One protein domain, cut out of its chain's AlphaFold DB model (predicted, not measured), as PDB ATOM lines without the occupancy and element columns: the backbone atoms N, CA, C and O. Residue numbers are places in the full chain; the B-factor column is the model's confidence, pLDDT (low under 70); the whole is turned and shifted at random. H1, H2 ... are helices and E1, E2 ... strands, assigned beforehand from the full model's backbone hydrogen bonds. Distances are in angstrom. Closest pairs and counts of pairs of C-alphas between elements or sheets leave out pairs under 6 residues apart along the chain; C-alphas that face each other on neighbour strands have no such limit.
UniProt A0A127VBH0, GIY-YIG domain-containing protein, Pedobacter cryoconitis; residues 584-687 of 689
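Overview. This is residues 584 to 687 of the 689 residues of the protein "GIY-YIG domain-containing protein" of Pedobacter cryoconitis (UniProt A0A127VBH0). A strongly twisted sheet of three strands has a helix over each face: H3 runs along the strands on one face and H1 slantwise to them on the other. H4 packs across H3 on the side away from the sheet, and little H2 sits by the end of the sheet where E3 begins. The 104 printed residues hold four named helices and three named strands, in the order E1 E2 H1 H2 E3 H3 H4; the sheet order is E2, E1, E3, antiparallel throughout, and the class is mixed. The whole is compact, with a radius of gyration of the C-alphas of 13.7 A and spans of 41 by 32 by 23 A.

Arrangement. Start at E1, residues 584 to 591, the inner strand, which forms a hairpin with E2, residues 598 to 604; look for N 588 and O 602, 2.9 A apart. On the other side of E1 find E3, residues 631 to 641, antiparallel at 159 degrees, with N 587 and O 636 2.7 A apart; E3 bends by 62 degrees at residue 638. Between E2 and E3 come H1, residues 608 to 618, and H2, residues 622 to 626, making a split strand-helix-strand unit, two strands running the same way with E1 between them, and its crossover is right-handed. H1 is on the sheet at a height of 9.2 A, over E2 and E1, at 52 degrees to E1 on the local plane, slantwise to the strands; the C-alphas of Thr 604 and Arg 611, the closest of E2 and H1, are 6.3 A apart. H2 only grazes the sheet, with residues 624 to 625. H3, residues 643 to 656, is on the opposite face from H1 at a height of 8.3 A, along the strands, at 22 degrees to E1 on the local plane; its closest C-alphas to E2 are those of Ile 654 and Val 601, 5.8 A. H4, residues 676 to 686, touches residues 644 to 649 of H3 alone, about perpendicular at 79 degrees, with the C-alphas of Thr 648 and Phe 679 closest at 5.8 A. Every O i to N i+4 pair is within hydrogen-bond range in H1, H2 and H3, and 6 of 7 in H4.

Along the chain. Find C-alpha 584 at (179.123, 199.728, 127.730); from there E1 runs 23.0 A. E2 covers 17.2 A, H1 14.9 A and H2 6.2 A. E3 begins at C-alpha 631, (170.055, 207.830, 146.812), and covers 25.4 A. H3 covers 19.9 A, and H4, 15.6 A, ends at C-alpha 686, (192.183, 203.725, 130.810).

Size, cuts and confidence. The two C-alphas farthest apart, those of Glu 627 and Tyr 681, are 41.2 A apart. The printed part has no cut. The link from H3 to H4, residues 657 to 675, is long. Look in the B-factor column for pLDDT under 70 at residues 618 to 619, 643 to 644, 659 to 683, 685 and 687; the mean of the printed part is 72.5.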
ATOM      1  N   THR A 584     179.479 198.430 127.166       85.94
ATOM      2  CA  THR A 584     179.123 199.728 127.730       85.94
ATOM      3  C   THR A 584     178.836 199.518 129.210       85.94
ATOM      4  O   THR A 584     177.919 198.773 129.559       85.94
ATOM      5  N   THR A 585     179.638 200.148 130.056       84.62
ATOM      6  CA  THR A 585     179.574 200.008 131.504       84.62
ATOM      7  C   THR A 585     179.420 201.373 132.156       84.62
ATOM      8  O   THR A 585     180.091 202.332 131.771       84.62
ATOM      9  N   ASP A 586     178.581 201.410 133.187       88.06
ATOM     10  CA  ASP A 586     178.440 202.547 134.086       88.06
ATOM     11  C   ASP A 586     179.021 202.200 135.464       88.06
ATOM     12  O   ASP A 586     178.773 201.114 136.004       88.06
ATOM     13  N   ILE A 587     179.777 203.129 136.044       89.38
ATOM     14  CA  ILE A 587     180.147 203.164 137.457       89.38
ATOM     15  C   ILE A 587     179.170 204.092 138.168       89.38
ATOM     16  O   ILE A 587     178.880 205.193 137.697       89.38
ATOM     17  N   TYR A 588     178.680 203.663 139.321       89.06
ATOM     18  CA  TYR A 588     177.717 204.414 140.113       89.06
ATOM     19  C   TYR A 588     178.042 204.364 141.592       89.06
ATOM     20  O   TYR A 588     178.811 203.513 142.047       89.06
ATOM     21  N   ARG A 589     177.410 205.256 142.346       89.94
ATOM     22  CA  ARG A 589     177.502 205.291 143.800       89.94
ATOM     23  C   ARG A 589     176.130 205.317 144.459       89.94
ATOM     24  O   ARG A 589     175.198 205.869 143.890       89.94
ATOM     25  N   TYR A 590     176.035 204.756 145.665       88.38
ATOM     26  CA  TYR A 590     175.015 205.143 146.639       88.38
ATOM     27  C   TYR A 590     175.601 206.187 147.570       88.38
ATOM     28  O   TYR A 590     176.712 206.003 148.080       88.38
ATOM     29  N   PHE A 591     174.843 207.240 147.822       88.00
ATOM     30  CA  PHE A 591     175.264 208.360 148.644       88.00
ATOM     31  C   PHE A 591     174.110 208.859 149.509       88.00
ATOM     32  O   PHE A 591     172.941 208.618 149.212       88.00
ATOM     33  N   ASP A 592     174.445 209.526 150.605       87.31
ATOM     34  CA  ASP A 592     173.466 210.247 151.412       87.31
ATOM     35  C   ASP A 592     173.159 211.597 150.735       87.31
ATOM     36  O   ASP A 592     174.077 212.402 150.560       87.31
ATOM     37  N   PRO A 593     171.898 211.879 150.353       89.00
ATOM     38  CA  PRO A 593     171.544 213.084 149.601       89.00
ATOM     39  C   PRO A 593     171.696 214.385 150.406       89.00
ATOM     40  O   PRO A 593     171.634 215.470 149.831       89.00
ATOM     41  N   VAL A 594     171.877 214.303 151.729       88.50
ATOM     42  CA  VAL A 594     172.078 215.459 152.612       88.50
ATOM     43  C   VAL A 594     173.563 215.741 152.823       88.50
ATOM     44  O   VAL A 594     173.975 216.900 152.804       88.50
ATOM     45  N   THR A 595     174.364 214.701 153.059       87.62
ATOM     46  CA  THR A 595     175.794 214.845 153.393       87.62
ATOM     47  C   THR A 595     176.732 214.663 152.200       87.62
ATOM     48  O   THR A 595     177.911 214.996 152.313       87.62
ATOM     49  N   ASP A 596     176.224 214.147 151.077       86.44
ATOM     50  CA  ASP A 596     176.975 213.717 149.888       86.44
ATOM     51  C   ASP A 596     178.032 212.624 150.176       86.44
ATOM     52  O   ASP A 596     178.895 212.306 149.350       86.44
ATOM     53  N   GLU A 597     177.973 211.994 151.358       84.44
ATOM     54  CA  GLU A 597     178.892 210.919 151.723       84.44
ATOM     55  C   GLU A 597     178.558 209.650 150.934       84.44
ATOM     56  O   GLU A 597     177.415 209.190 150.891       84.44
ATOM     57  N   THR A 598     179.576 209.057 150.307       85.44
ATOM     58  CA  THR A 598     179.417 207.846 149.501       85.44
ATOM     59  C   THR A 598     179.463 206.592 150.369       85.44
ATOM     60  O   THR A 598     180.475 206.282 150.998       85.44
ATOM     61  N   TYR A 599     178.387 205.814 150.334       78.56
ATOM     62  CA  TYR A 599     178.252 204.562 151.079       78.56
ATOM     63  C   TYR A 599     178.783 203.361 150.305       78.56
ATOM     64  O   TYR A 599     179.369 202.443 150.881       78.56
ATOM     65  N   TYR A 600     178.577 203.354 148.992       81.50
ATOM     66  CA  TYR A 600     178.922 202.225 148.141       81.50
ATOM     67  C   TYR A 600     179.200 202.689 146.724       81.50
ATOM     68  O   TYR A 600     178.512 203.573 146.227       81.50
ATOM     69  N   VAL A 601     180.155 202.047 146.060       84.31
ATOM     70  CA  VAL A 601     180.421 202.213 144.631       84.31
ATOM     71  C   VAL A 601     180.257 200.856 143.958       84.31
ATOM     72  O   VAL A 601     180.717 199.841 144.484       84.31
ATOM     73  N   GLY A 602     179.596 200.838 142.805       81.44
ATOM     74  CA  GLY A 602     179.361 199.636 142.016       81.44
ATOM     75  C   GLY A 602     179.481 199.881 140.517       81.44
ATOM     76  O   GLY A 602     179.702 201.002 140.060       81.44
ATOM     77  N   LYS A 603     179.319 198.804 139.748       84.62
ATOM     78  CA  LYS A 603     179.350 198.791 138.280       84.62
ATOM     79  C   LYS A 603     178.125 198.093 137.691       84.62
ATOM     80  O   LYS A 603     177.610 197.140 138.287       84.62
ATOM     81  N   THR A 604     177.682 198.515 136.509       81.44
ATOM     82  CA  THR A 604     176.571 197.876 135.790       81.44
ATOM     83  C   THR A 604     176.762 197.861 134.276       81.44
ATOM     84  O   THR A 604     177.219 198.830 133.684       81.44
ATOM     85  N   VAL A 605     176.353 196.752 133.654       77.88
ATOM     86  CA  VAL A 605     176.187 196.599 132.192       77.88
ATOM     87  C   VAL A 605     174.718 196.384 131.799       77.88
ATOM     88  O   VAL A 605     174.401 196.242 130.626       77.88
ATOM     89  N   GLN A 606     173.815 196.301 132.784       74.81
ATOM     90  CA  GLN A 606     172.392 195.976 132.593       74.81
ATOM     91  C   GLN A 606     171.478 197.201 132.765       74.81
ATOM     92  O   GLN A 606     170.259 197.052 132.842       74.81
ATOM     93  N   GLY A 607     172.066 198.397 132.868       77.56
ATOM     94  CA  GLY A 607     171.371 199.631 133.224       77.56
ATOM     95  C   GLY A 607     171.271 199.847 134.736       77.56
ATOM     96  O   GLY A 607     171.389 198.920 135.546       77.56
ATOM     97  N   MET A 608     171.089 201.110 135.111       80.81
ATOM     98  CA  MET A 608     171.169 201.575 136.494       80.81
ATOM     99  C   MET A 608     169.997 201.159 137.365       80.81
ATOM    100  O   MET A 608     170.214 200.572 138.418       80.81
ATOM    101  N   GLU A 609     168.767 201.398 136.921       78.00
ATOM    102  CA  GLU A 609     167.565 201.116 137.719       78.00
ATOM    103  C   GLU A 609     167.485 199.638 138.126       78.00
ATOM    104  O   GLU A 609     167.247 199.293 139.289       78.00
ATOM    105  N   LYS A 610     167.774 198.744 137.170       78.00
ATOM    106  CA  LYS A 610     167.780 197.296 137.388       78.00
ATOM    107  C   LYS A 610     168.877 196.880 138.368       78.00
ATOM    108  O   LYS A 610     168.610 196.105 139.287       78.00
ATOM    109  N   ARG A 611     170.104 197.390 138.201       80.06
ATOM    110  CA  ARG A 611     171.225 197.001 139.068       80.06
ATOM    111  C   ARG A 611     171.120 197.608 140.462       80.06
ATOM    112  O   ARG A 611     171.392 196.903 141.432       80.06
ATOM    113  N   ALA A 612     170.675 198.853 140.575       74.44
ATOM    114  CA  ALA A 612     170.463 199.508 141.856       74.44
ATOM    115  C   ALA A 612     169.383 198.786 142.682       74.44
ATOM    116  O   ALA A 612     169.552 198.563 143.878       74.44
ATOM    117  N   SER A 613     168.309 198.316 142.047       75.69
ATOM    118  CA  SER A 613     167.286 197.523 142.742       75.69
ATOM    119  C   SER A 613     167.842 196.195 143.276       75.69
ATOM    120  O   SER A 613     167.566 195.806 144.409       75.69
ATOM    121  N   GLN A 614     168.684 195.512 142.492       74.06
ATOM    122  CA  GLN A 614     169.347 194.273 142.920       74.06
ATOM    123  C   GLN A 614     170.336 194.513 144.068       74.06
ATOM    124  O   GLN A 614     170.294 193.813 145.078       74.06
ATOM    125  N   HIS A 615     171.204 195.522 143.953       73.56
ATOM    126  CA  HIS A 615     172.184 195.846 144.996       73.56
ATOM    127  C   HIS A 615     171.549 196.332 146.285       73.56
ATOM    128  O   HIS A 615     172.058 196.013 147.358       73.56
ATOM    129  N   ALA A 616     170.420 197.028 146.205       74.50
ATOM    130  CA  ALA A 616     169.678 197.421 147.387       74.50
ATOM    131  C   ALA A 616     169.217 196.206 148.217       74.50
ATOM    132  O   ALA A 616     169.243 196.262 149.450       74.50
ATOM    133  N   VAL A 617     168.884 195.086 147.562       72.12
ATOM    134  CA  VAL A 617     168.592 193.798 148.214       72.12
ATOM    135  C   VAL A 617     169.879 193.111 148.677       72.12
ATOM    136  O   VAL A 617     170.024 192.839 149.866       72.12
ATOM    137  N   GLU A 618     170.831 192.876 147.769       69.38
ATOM    138  CA  GLU A 618     172.067 192.116 148.035       69.38
ATOM    139  C   GLU A 618     172.926 192.723 149.157       69.38
ATOM    140  O   GLU A 618     173.619 192.006 149.877       69.38
ATOM    141  N   LYS A 619     172.926 194.055 149.279       68.69
ATOM    142  CA  LYS A 619     173.733 194.803 150.253       68.69
ATOM    143  C   LYS A 619     172.925 195.284 151.458       68.69
ATOM    144  O   LYS A 619     173.473 195.990 152.298       68.69
ATOM    145  N   GLY A 620     171.642 194.922 151.546       74.56
ATOM    146  CA  GLY A 620     170.768 195.324 152.650       74.56
ATOM    147  C   GLY A 620     170.491 196.833 152.723       74.56
ATOM    148  O   GLY A 620     170.206 197.345 153.800       74.56
ATOM    149  N   LEU A 621     170.569 197.560 151.601       76.69
ATOM    150  CA  LEU A 621     170.375 199.020 151.545       76.69
ATOM    151  C   LEU A 621     168.903 199.432 151.375       76.69
ATOM    152  O   LEU A 621     168.569 200.603 151.546       76.69
ATOM    153  N   ASN A 622     168.009 198.482 151.076       78.31
ATOM    154  CA  ASN A 622     166.580 198.720 150.834       78.31
ATOM    155  C   ASN A 622     165.895 199.591 151.894       78.31
ATOM    156  O   ASN A 622     165.067 200.433 151.555       78.31
ATOM    157  N   GLN A 623     166.200 199.372 153.174       78.12
ATOM    158  CA  GLN A 623     165.576 200.127 154.257       78.12
ATOM    159  C   GLN A 623     166.020 201.595 154.248       78.12
ATOM    160  O   GLN A 623     165.186 202.487 154.366       78.12
ATOM    161  N   LEU A 624     167.310 201.851 154.029       79.56
ATOM    162  CA  LEU A 624     167.869 203.203 153.988       79.56
ATOM    163  C   LEU A 624     167.357 203.999 152.782       79.56
ATOM    164  O   LEU A 624     167.058 205.182 152.915       79.56
ATOM    165  N   ILE A 625     167.186 203.338 151.635       81.75
ATOM    166  CA  ILE A 625     166.605 203.949 150.430       81.75
ATOM    167  C   ILE A 625     165.123 204.287 150.661       81.75
ATOM    168  O   ILE A 625     164.694 205.400 150.374       81.75
ATOM    169  N   LYS A 626     164.336 203.372 151.254       84.75
ATOM    170  CA  LYS A 626     162.918 203.625 151.591       84.75
ATOM    171  C   LYS A 626     162.731 204.767 152.593       84.75
ATOM    172  O   LYS A 626     161.736 205.478 152.520       84.75
ATOM    173  N   GLU A 627     163.668 204.928 153.523       85.75
ATOM    174  CA  GLU A 627     163.683 206.018 154.506       85.75
ATOM    175  C   GLU A 627     164.212 207.349 153.928       85.75
ATOM    176  O   GLU A 627     164.292 208.331 154.662       85.75
ATOM    177  N   GLY A 628     164.583 207.399 152.638       84.38
ATOM    178  CA  GLY A 628     165.119 208.595 151.976       84.38
ATOM    179  C   GLY A 628     166.531 208.986 152.429       84.38
ATOM    180  O   GLY A 628     166.955 210.114 152.211       84.38
ATOM    181  N   LYS A 629     167.250 208.069 153.089       84.00
ATOM    182  CA  LYS A 629     168.600 208.298 153.632       84.00
ATOM    183  C   LYS A 629     169.712 207.985 152.638       84.00
ATOM    184  O   LYS A 629     170.849 208.372 152.877       84.00
ATOM    185  N   LEU A 630     169.404 207.249 151.572       84.50
ATOM    186  CA  LEU A 630     170.337 206.943 150.494       84.50
ATOM    187  C   LEU A 630     169.658 207.121 149.145       84.50
ATOM    188  O   LEU A 630     168.557 206.609 148.938       84.50
ATOM    189  N   ASP A 631     170.369 207.770 148.235       87.88
ATOM    190  CA  ASP A 631     170.055 207.830 146.812       87.88
ATOM    191  C   ASP A 631     171.211 207.221 145.998       87.88
ATOM    192  O   ASP A 631     172.255 206.862 146.557       87.88
ATOM    193  N   TYR A 632     171.025 207.037 144.691       89.69
ATOM    194  CA  TYR A 632     172.051 206.493 143.804       89.69
ATOM    195  C   TYR A 632     172.157 207.243 142.480       89.69
ATOM    196  O   TYR A 632     171.164 207.628 141.873       89.69
ATOM    197  N   GLU A 633     173.384 207.391 141.986       91.94
ATOM    198  CA  GLU A 633     173.660 208.082 140.724       91.94
ATOM    199  C   GLU A 633     174.841 207.468 139.969       91.94
ATOM    200  O   GLU A 633     175.745 206.873 140.565       91.94
ATOM    201  N   VAL A 634     174.848 207.642 138.645       92.00
ATOM    202  CA  VAL A 634     175.996 207.303 137.792       92.00
ATOM    203  C   VAL A 634     177.076 208.355 137.976       92.00
ATOM    204  O   VAL A 634     176.841 209.532 137.724       92.00
ATOM    205  N   ILE A 635     178.277 207.917 138.343       91.06
ATOM    206  CA  ILE A 635     179.451 208.790 138.460       91.06
ATOM    207  C   ILE A 635     180.302 208.774 137.193       91.06
ATOM    208  O   ILE A 635     180.917 209.780 136.849       91.06
ATOM    209  N   GLU A 636     180.300 207.662 136.458       88.00
ATOM    210  CA  GLU A 636     180.903 207.595 135.132       88.00
ATOM    211  C   GLU A 636     180.142 206.604 134.258       88.00
ATOM    212  O   GLU A 636     180.114 205.416 134.555       88.00
ATOM    213  N   GLY A 637     179.513 207.091 133.186       87.38
ATOM    214  CA  GLY A 637     178.627 206.285 132.348       87.38
ATOM    215  C   GLY A 637     179.002 206.246 130.871       87.38
ATOM    216  O   GLY A 637     179.724 207.109 130.361       87.38
ATOM    217  N   GLY A 638     178.484 205.241 130.168       81.38
ATOM    218  CA  GLY A 638     178.581 205.094 128.717       81.38
ATOM    219  C   GLY A 638     179.966 204.691 128.213       81.38
ATOM    220  O   GLY A 638     180.246 204.805 127.016       81.38
ATOM    221  N   LYS A 639     180.859 204.245 129.104       83.62
ATOM    222  CA  LYS A 639     182.239 203.915 128.752       83.62
ATOM    223  C   LYS A 639     182.344 202.480 128.273       83.62
ATOM    224  O   LYS A 639     181.715 201.575 128.804       83.62
ATOM    225  N   LYS A 640     183.149 202.287 127.235       81.81
ATOM    226  CA  LYS A 640     183.379 200.989 126.611       81.81
ATOM    227  C   LYS A 640     184.616 200.353 127.220       81.81
ATOM    228  O   LYS A 640     185.729 200.758 126.897       81.81
ATOM    229  N   TRP A 641     184.403 199.368 128.081       79.12
ATOM    230  CA  TRP A 641     185.468 198.705 128.819       79.12
ATOM    231  C   TRP A 641     185.307 197.195 128.792       79.12
ATOM    232  O   TRP A 641     184.192 196.673 128.827       79.12
ATOM    233  N   ASN A 642     186.435 196.495 128.785       72.31
ATOM    234  CA  ASN A 642     186.447 195.086 129.160       72.31
ATOM    235  C   ASN A 642     186.305 194.929 130.690       72.31
ATOM    236  O   ASN A 642     186.283 195.913 131.448       72.31
ATOM    237  N   ALA A 643     186.209 193.688 131.166       60.97
ATOM    238  CA  ALA A 643     185.997 193.404 132.584       60.97
ATOM    239  C   ALA A 643     187.117 193.958 133.495       60.97
ATOM    240  O   ALA A 643     186.835 194.390 134.618       60.97
ATOM    241  N   PHE A 644     188.364 194.018 133.008       63.66
ATOM    242  CA  PHE A 644     189.522 194.531 133.754       63.66
ATOM    243  C   PHE A 644     189.516 196.035 133.886       63.66
ATOM    244  O   PHE A 644     189.647 196.567 134.983       63.66
ATOM    245  N   GLN A 645     189.322 196.717 132.766       76.50
ATOM    246  CA  GLN A 645     189.201 198.163 132.703       76.50
ATOM    247  C   GLN A 645     188.059 198.644 133.605       76.50
ATOM    248  O   GLN A 645     188.242 199.541 134.424       76.50
ATOM    249  N   THR A 646     186.924 197.948 133.549       78.50
ATOM    250  CA  THR A 646     185.778 198.209 134.420       78.50
ATOM    251  C   THR A 646     186.120 198.011 135.903       78.50
ATOM    252  O   THR A 646     185.795 198.860 136.732       78.50
ATOM    253  N   ALA A 647     186.769 196.898 136.265       71.81
ATOM    254  CA  ALA A 647     187.150 196.624 137.651       71.81
ATOM    255  C   ALA A 647     188.178 197.637 138.185       71.81
ATOM    256  O   ALA A 647     188.118 198.015 139.355       71.81
ATOM    257  N   THR A 648     189.089 198.109 137.333       76.50
ATOM    258  CA  THR A 648     190.072 199.139 137.683       76.50
ATOM    259  C   THR A 648     189.388 200.473 137.969       76.50
ATOM    260  O   THR A 648     189.708 201.100 138.978       76.50
ATOM    261  N   MET A 649     188.402 200.876 137.157       82.94
ATOM    262  CA  MET A 649     187.632 202.104 137.402       82.94
ATOM    263  C   MET A 649     186.773 202.020 138.659       82.94
ATOM    264  O   MET A 649     186.778 202.940 139.471       82.94
ATOM    265  N   GLU A 650     186.100 200.892 138.882       82.62
ATOM    266  CA  GLU A 650     185.344 200.659 140.115       82.62
ATOM    267  C   GLU A 650     186.255 200.792 141.352       82.62
ATOM    268  O   GLU A 650     185.930 201.515 142.292       82.62
ATOM    269  N   GLN A 651     187.442 200.172 141.334       76.50
ATOM    270  CA  GLN A 651     188.413 200.296 142.427       76.50
ATOM    271  C   GLN A 651     188.982 201.713 142.582       76.50
ATOM    272  O   GLN A 651     189.252 202.132 143.710       76.50
ATOM    273  N   HIS A 652     189.181 202.446 141.484       83.50
ATOM    274  CA  HIS A 652     189.598 203.846 141.522       83.50
ATOM    275  C   HIS A 652     188.561 204.693 142.271       83.50
ATOM    276  O   HIS A 652     188.921 205.374 143.230       83.50
ATOM    277  N   TYR A 653     187.276 204.576 141.929       84.12
ATOM    278  CA  TYR A 653     186.218 205.347 142.584       84.12
ATOM    279  C   TYR A 653     185.948 204.925 144.027       84.12
ATOM    280  O   TYR A 653     185.696 205.787 144.865       84.12
ATOM    281  N   ILE A 654     186.085 203.638 144.363       79.69
ATOM    282  CA  ILE A 654     186.042 203.180 145.762       79.69
ATOM    283  C   ILE A 654     187.113 203.897 146.600       79.69
ATOM    284  O   ILE A 654     186.836 204.337 147.718       79.69
ATOM    285  N   LYS A 655     188.334 204.034 146.061       76.25
ATOM    286  CA  LYS A 655     189.438 204.736 146.734       76.25
ATOM    287  C   LYS A 655     189.213 206.247 146.781       76.25
ATOM    288  O   LYS A 655     189.398 206.840 147.837       76.25
ATOM    289  N   LEU A 656     188.819 206.848 145.658       81.50
ATOM    290  CA  LEU A 656     188.617 208.291 145.523       81.50
ATOM    291  C   LEU A 656     187.510 208.796 146.456       81.50
ATOM    292  O   LEU A 656     187.687 209.801 147.135       81.50
ATOM    293  N   LEU A 657     186.387 208.077 146.507       81.69
ATOM    294  CA  LEU A 657     185.200 208.459 147.275       81.69
ATOM    295  C   LEU A 657     185.215 207.927 148.713       81.69
ATOM    296  O   LEU A 657     184.272 208.160 149.463       81.69
ATOM    297  N   ASN A 658     186.281 207.219 149.105       71.06
ATOM    298  CA  ASN A 658     186.477 206.680 150.450       71.06
ATOM    299  C   ASN A 658     185.271 205.859 150.959       71.06
ATOM    300  O   ASN A 658     184.910 205.933 152.137       71.06
ATOM    301  N   SER A 659     184.633 205.087 150.071       65.50
ATOM    302  CA  SER A 659     183.393 204.373 150.390       65.50
ATOM    303  C   SER A 659     183.673 203.231 151.375       65.50
ATOM    304  O   SER A 659     184.328 202.241 151.029       65.50
ATOM    305  N   LYS A 660     183.203 203.363 152.621       52.69
ATOM    306  CA  LYS A 660     183.440 202.398 153.707       52.69
ATOM    307  C   LYS A 660     182.359 201.320 153.739       52.69
ATOM    308  O   LYS A 660     181.332 201.493 154.386       52.69
ATOM    309  N   LEU A 661     182.641 200.137 153.203       48.06
ATOM    310  CA  LEU A 661     181.968 198.927 153.687       48.06
ATOM    311  C   LEU A 661     182.759 198.369 154.884       48.06
ATOM    312  O   LEU A 661     183.682 197.584 154.716       48.06
ATOM    313  N   GLN A 662     182.381 198.835 156.083       39.25
ATOM    314  CA  GLN A 662     182.857 198.464 157.430       39.25
ATOM    315  C   GLN A 662     184.359 198.652 157.762       39.25
ATOM    316  O   GLN A 662     185.275 198.232 157.061       39.25
ATOM    317  N   LYS A 663     184.617 199.254 158.935       32.81
ATOM    318  CA  LYS A 663     185.954 199.373 159.547       32.81
ATOM    319  C   LYS A 663     186.564 197.978 159.757       32.81
ATOM    320  O   LYS A 663     186.015 197.187 160.515       32.81
ATOM    321  N   GLY A 664     187.730 197.728 159.163       37.56
ATOM    322  CA  GLY A 664     188.554 196.544 159.445       37.56
ATOM    323  C   GLY A 664     188.523 195.439 158.389       37.56
ATOM    324  O   GLY A 664     189.266 194.472 158.534       37.56
ATOM    325  N   MET A 665     187.748 195.577 157.308       31.55
ATOM    326  CA  MET A 665     187.868 194.685 156.153       31.55
ATOM    327  C   MET A 665     188.741 195.329 155.066       31.55
ATOM    328  O   MET A 665     188.583 196.516 154.779       31.55
ATOM    329  N   PRO A 666     189.685 194.588 154.460       31.28
ATOM    330  CA  PRO A 666     190.466 195.123 153.358       31.28
ATOM    331  C   PRO A 666     189.577 195.388 152.130       31.28
ATOM    332  O   PRO A 666     188.521 194.777 151.965       31.28
ATOM    333  N   ILE A 667     190.006 196.330 151.285       39.53
ATOM    334  CA  ILE A 667     189.287 196.802 150.092       39.53
ATOM    335  C   ILE A 667     189.233 195.657 149.065       39.53
ATOM    336  O   ILE A 667     190.117 195.533 148.224       39.53
ATOM    337  N   TRP A 668     188.225 194.788 149.150       37.31
ATOM    338  CA  TRP A 668     188.020 193.693 148.200       37.31
ATOM    339  C   TRP A 668     186.603 193.739 147.639       37.31
ATOM    340  O   TRP A 668     185.628 193.528 148.360       37.31
ATOM    341  N   ASN A 669     186.491 193.928 146.324       37.94
ATOM    342  CA  ASN A 669     185.341 193.417 145.592       37.94
ATOM    343  C   ASN A 669     185.524 191.890 145.510       37.94
ATOM    344  O   ASN A 669     186.508 191.431 144.934       37.94
ATOM    345  N   LYS A 670     184.635 191.107 146.137       39.78
ATOM    346  CA  LYS A 670     184.789 189.644 146.313       39.78
ATOM    347  C   LYS A 670     184.831 188.836 145.004       39.78
ATOM    348  O   LYS A 670     185.109 187.650 145.074       39.78
ATOM    349  N   ILE A 671     184.562 189.457 143.851       36.72
ATOM    350  CA  ILE A 671     184.413 188.759 142.561       36.72
ATOM    351  C   ILE A 671     185.586 189.052 141.602       36.72
ATOM    352  O   ILE A 671     186.109 188.129 140.998       36.72
ATOM    353  N   ASN A 672     186.094 190.294 141.531       43.47
ATOM    354  CA  ASN A 672     187.206 190.670 140.633       43.47
ATOM    355  C   ASN A 672     188.357 191.314 141.416       43.47
ATOM    356  O   ASN A 672     188.558 192.533 141.383       43.47
ATOM    357  N   ALA A 673     189.110 190.505 142.154       45.69
ATOM    358  CA  ALA A 673     190.290 190.976 142.858       45.69
ATOM    359  C   ALA A 673     191.428 191.311 141.873       45.69
ATOM    360  O   ALA A 673     192.112 190.425 141.364       45.69
ATOM    361  N   LEU A 674     191.659 192.600 141.610       49.12
ATOM    362  CA  LEU A 674     192.859 193.046 140.898       49.12
ATOM    363  C   LEU A 674     194.068 193.015 141.839       49.12
ATOM    364  O   LEU A 674     194.042 193.610 142.917       49.12
ATOM    365  N   SER A 675     195.150 192.354 141.420       48.66
ATOM    366  CA  SER A 675     196.451 192.510 142.073       48.66
ATOM    367  C   SER A 675     196.957 193.947 141.895       48.66
ATOM    368  O   SER A 675     196.573 194.639 140.950       48.66
ATOM    369  N   LYS A 676     197.858 194.403 142.775       53.53
ATOM    370  CA  LYS A 676     198.463 195.743 142.678       53.53
ATOM    371  C   LYS A 676     199.080 195.998 141.293       53.53
ATOM    372  O   LYS A 676     198.838 197.047 140.709       53.53
ATOM    373  N   ALA A 677     199.795 195.011 140.749       46.34
ATOM    374  CA  ALA A 677     200.419 195.094 139.429       46.34
ATOM    375  C   ALA A 677     199.391 195.235 138.293       46.34
ATOM    376  O   ALA A 677     199.560 196.068 137.406       46.34
ATOM    377  N   LYS A 678     198.284 194.480 138.343       49.38
ATOM    378  CA  LYS A 678     197.201 194.599 137.356       49.38
ATOM    379  C   LYS A 678     196.485 195.940 137.440       49.38
ATOM    380  O   LYS A 678     196.197 196.535 136.407       49.38
ATOM    381  N   PHE A 679     196.207 196.415 138.654       60.25
ATOM    382  CA  PHE A 679     195.625 197.738 138.858       60.25
ATOM    383  C   PHE A 679     196.523 198.808 138.221       60.25
ATOM    384  O   PHE A 679     196.061 199.566 137.379       60.25
ATOM    385  N   GLU A 680     197.827 198.798 138.515       61.84
ATOM    386  CA  GLU A 680     198.795 199.736 137.927       61.84
ATOM    387  C   GLU A 680     198.893 199.634 136.396       61.84
ATOM    388  O   GLU A 680     199.047 200.653 135.721       61.84
ATOM    389  N   TYR A 681     198.791 198.429 135.832       61.38
ATOM    390  CA  TYR A 681     198.787 198.208 134.386       61.38
ATOM    391  C   TYR A 681     197.541 198.804 133.716       61.38
ATOM    392  O   TYR A 681     197.650 199.656 132.832       61.38
ATOM    393  N   PHE A 682     196.345 198.419 134.166       61.84
ATOM    394  CA  PHE A 682     195.099 198.879 133.554       61.84
ATOM    395  C   PHE A 682     194.814 200.357 133.831       61.84
ATOM    396  O   PHE A 682     194.245 201.019 132.963       61.84
ATOM    397  N   SER A 683     195.265 200.907 134.965       68.00
ATOM    398  CA  SER A 683     195.156 202.342 135.254       68.00
ATOM    399  C   SER A 683     195.880 203.198 134.215       68.00
ATOM    400  O   SER A 683     195.391 204.272 133.867       68.00
ATOM    401  N   LYS A 684     196.998 202.709 133.655       71.56
ATOM    402  CA  LYS A 684     197.706 203.387 132.556       71.56
ATOM    403  C   LYS A 684     196.920 203.339 131.243       71.56
ATOM    404  O   LYS A 684     196.944 204.308 130.491       71.56
ATOM    405  N   LEU A 685     196.214 202.237 130.979       63.94
ATOM    406  CA  LEU A 685     195.467 202.023 129.733       63.94
ATOM    407  C   LEU A 685     194.183 202.853 129.655       63.94
ATOM    408  O   LEU A 685     193.872 203.402 128.602       63.94
ATOM    409  N   ILE A 686     193.448 202.967 130.762       73.19
ATOM    410  CA  ILE A 686     192.183 203.725 130.810       73.19
ATOM    411  C   ILE A 686     192.346 205.150 131.330       73.19
ATOM    412  O   ILE A 686     191.356 205.866 131.441       73.19
ATOM    413  N   LYS A 687     193.590 205.566 131.603       68.06
ATOM    414  CA  LYS A 687     193.940 206.879 132.158       68.06
ATOM    415  C   LYS A 687     193.131 207.190 133.420       68.06
ATOM    416  O   LYS A 687     192.487 208.234 133.495       68.06
TER     417      LYS A 687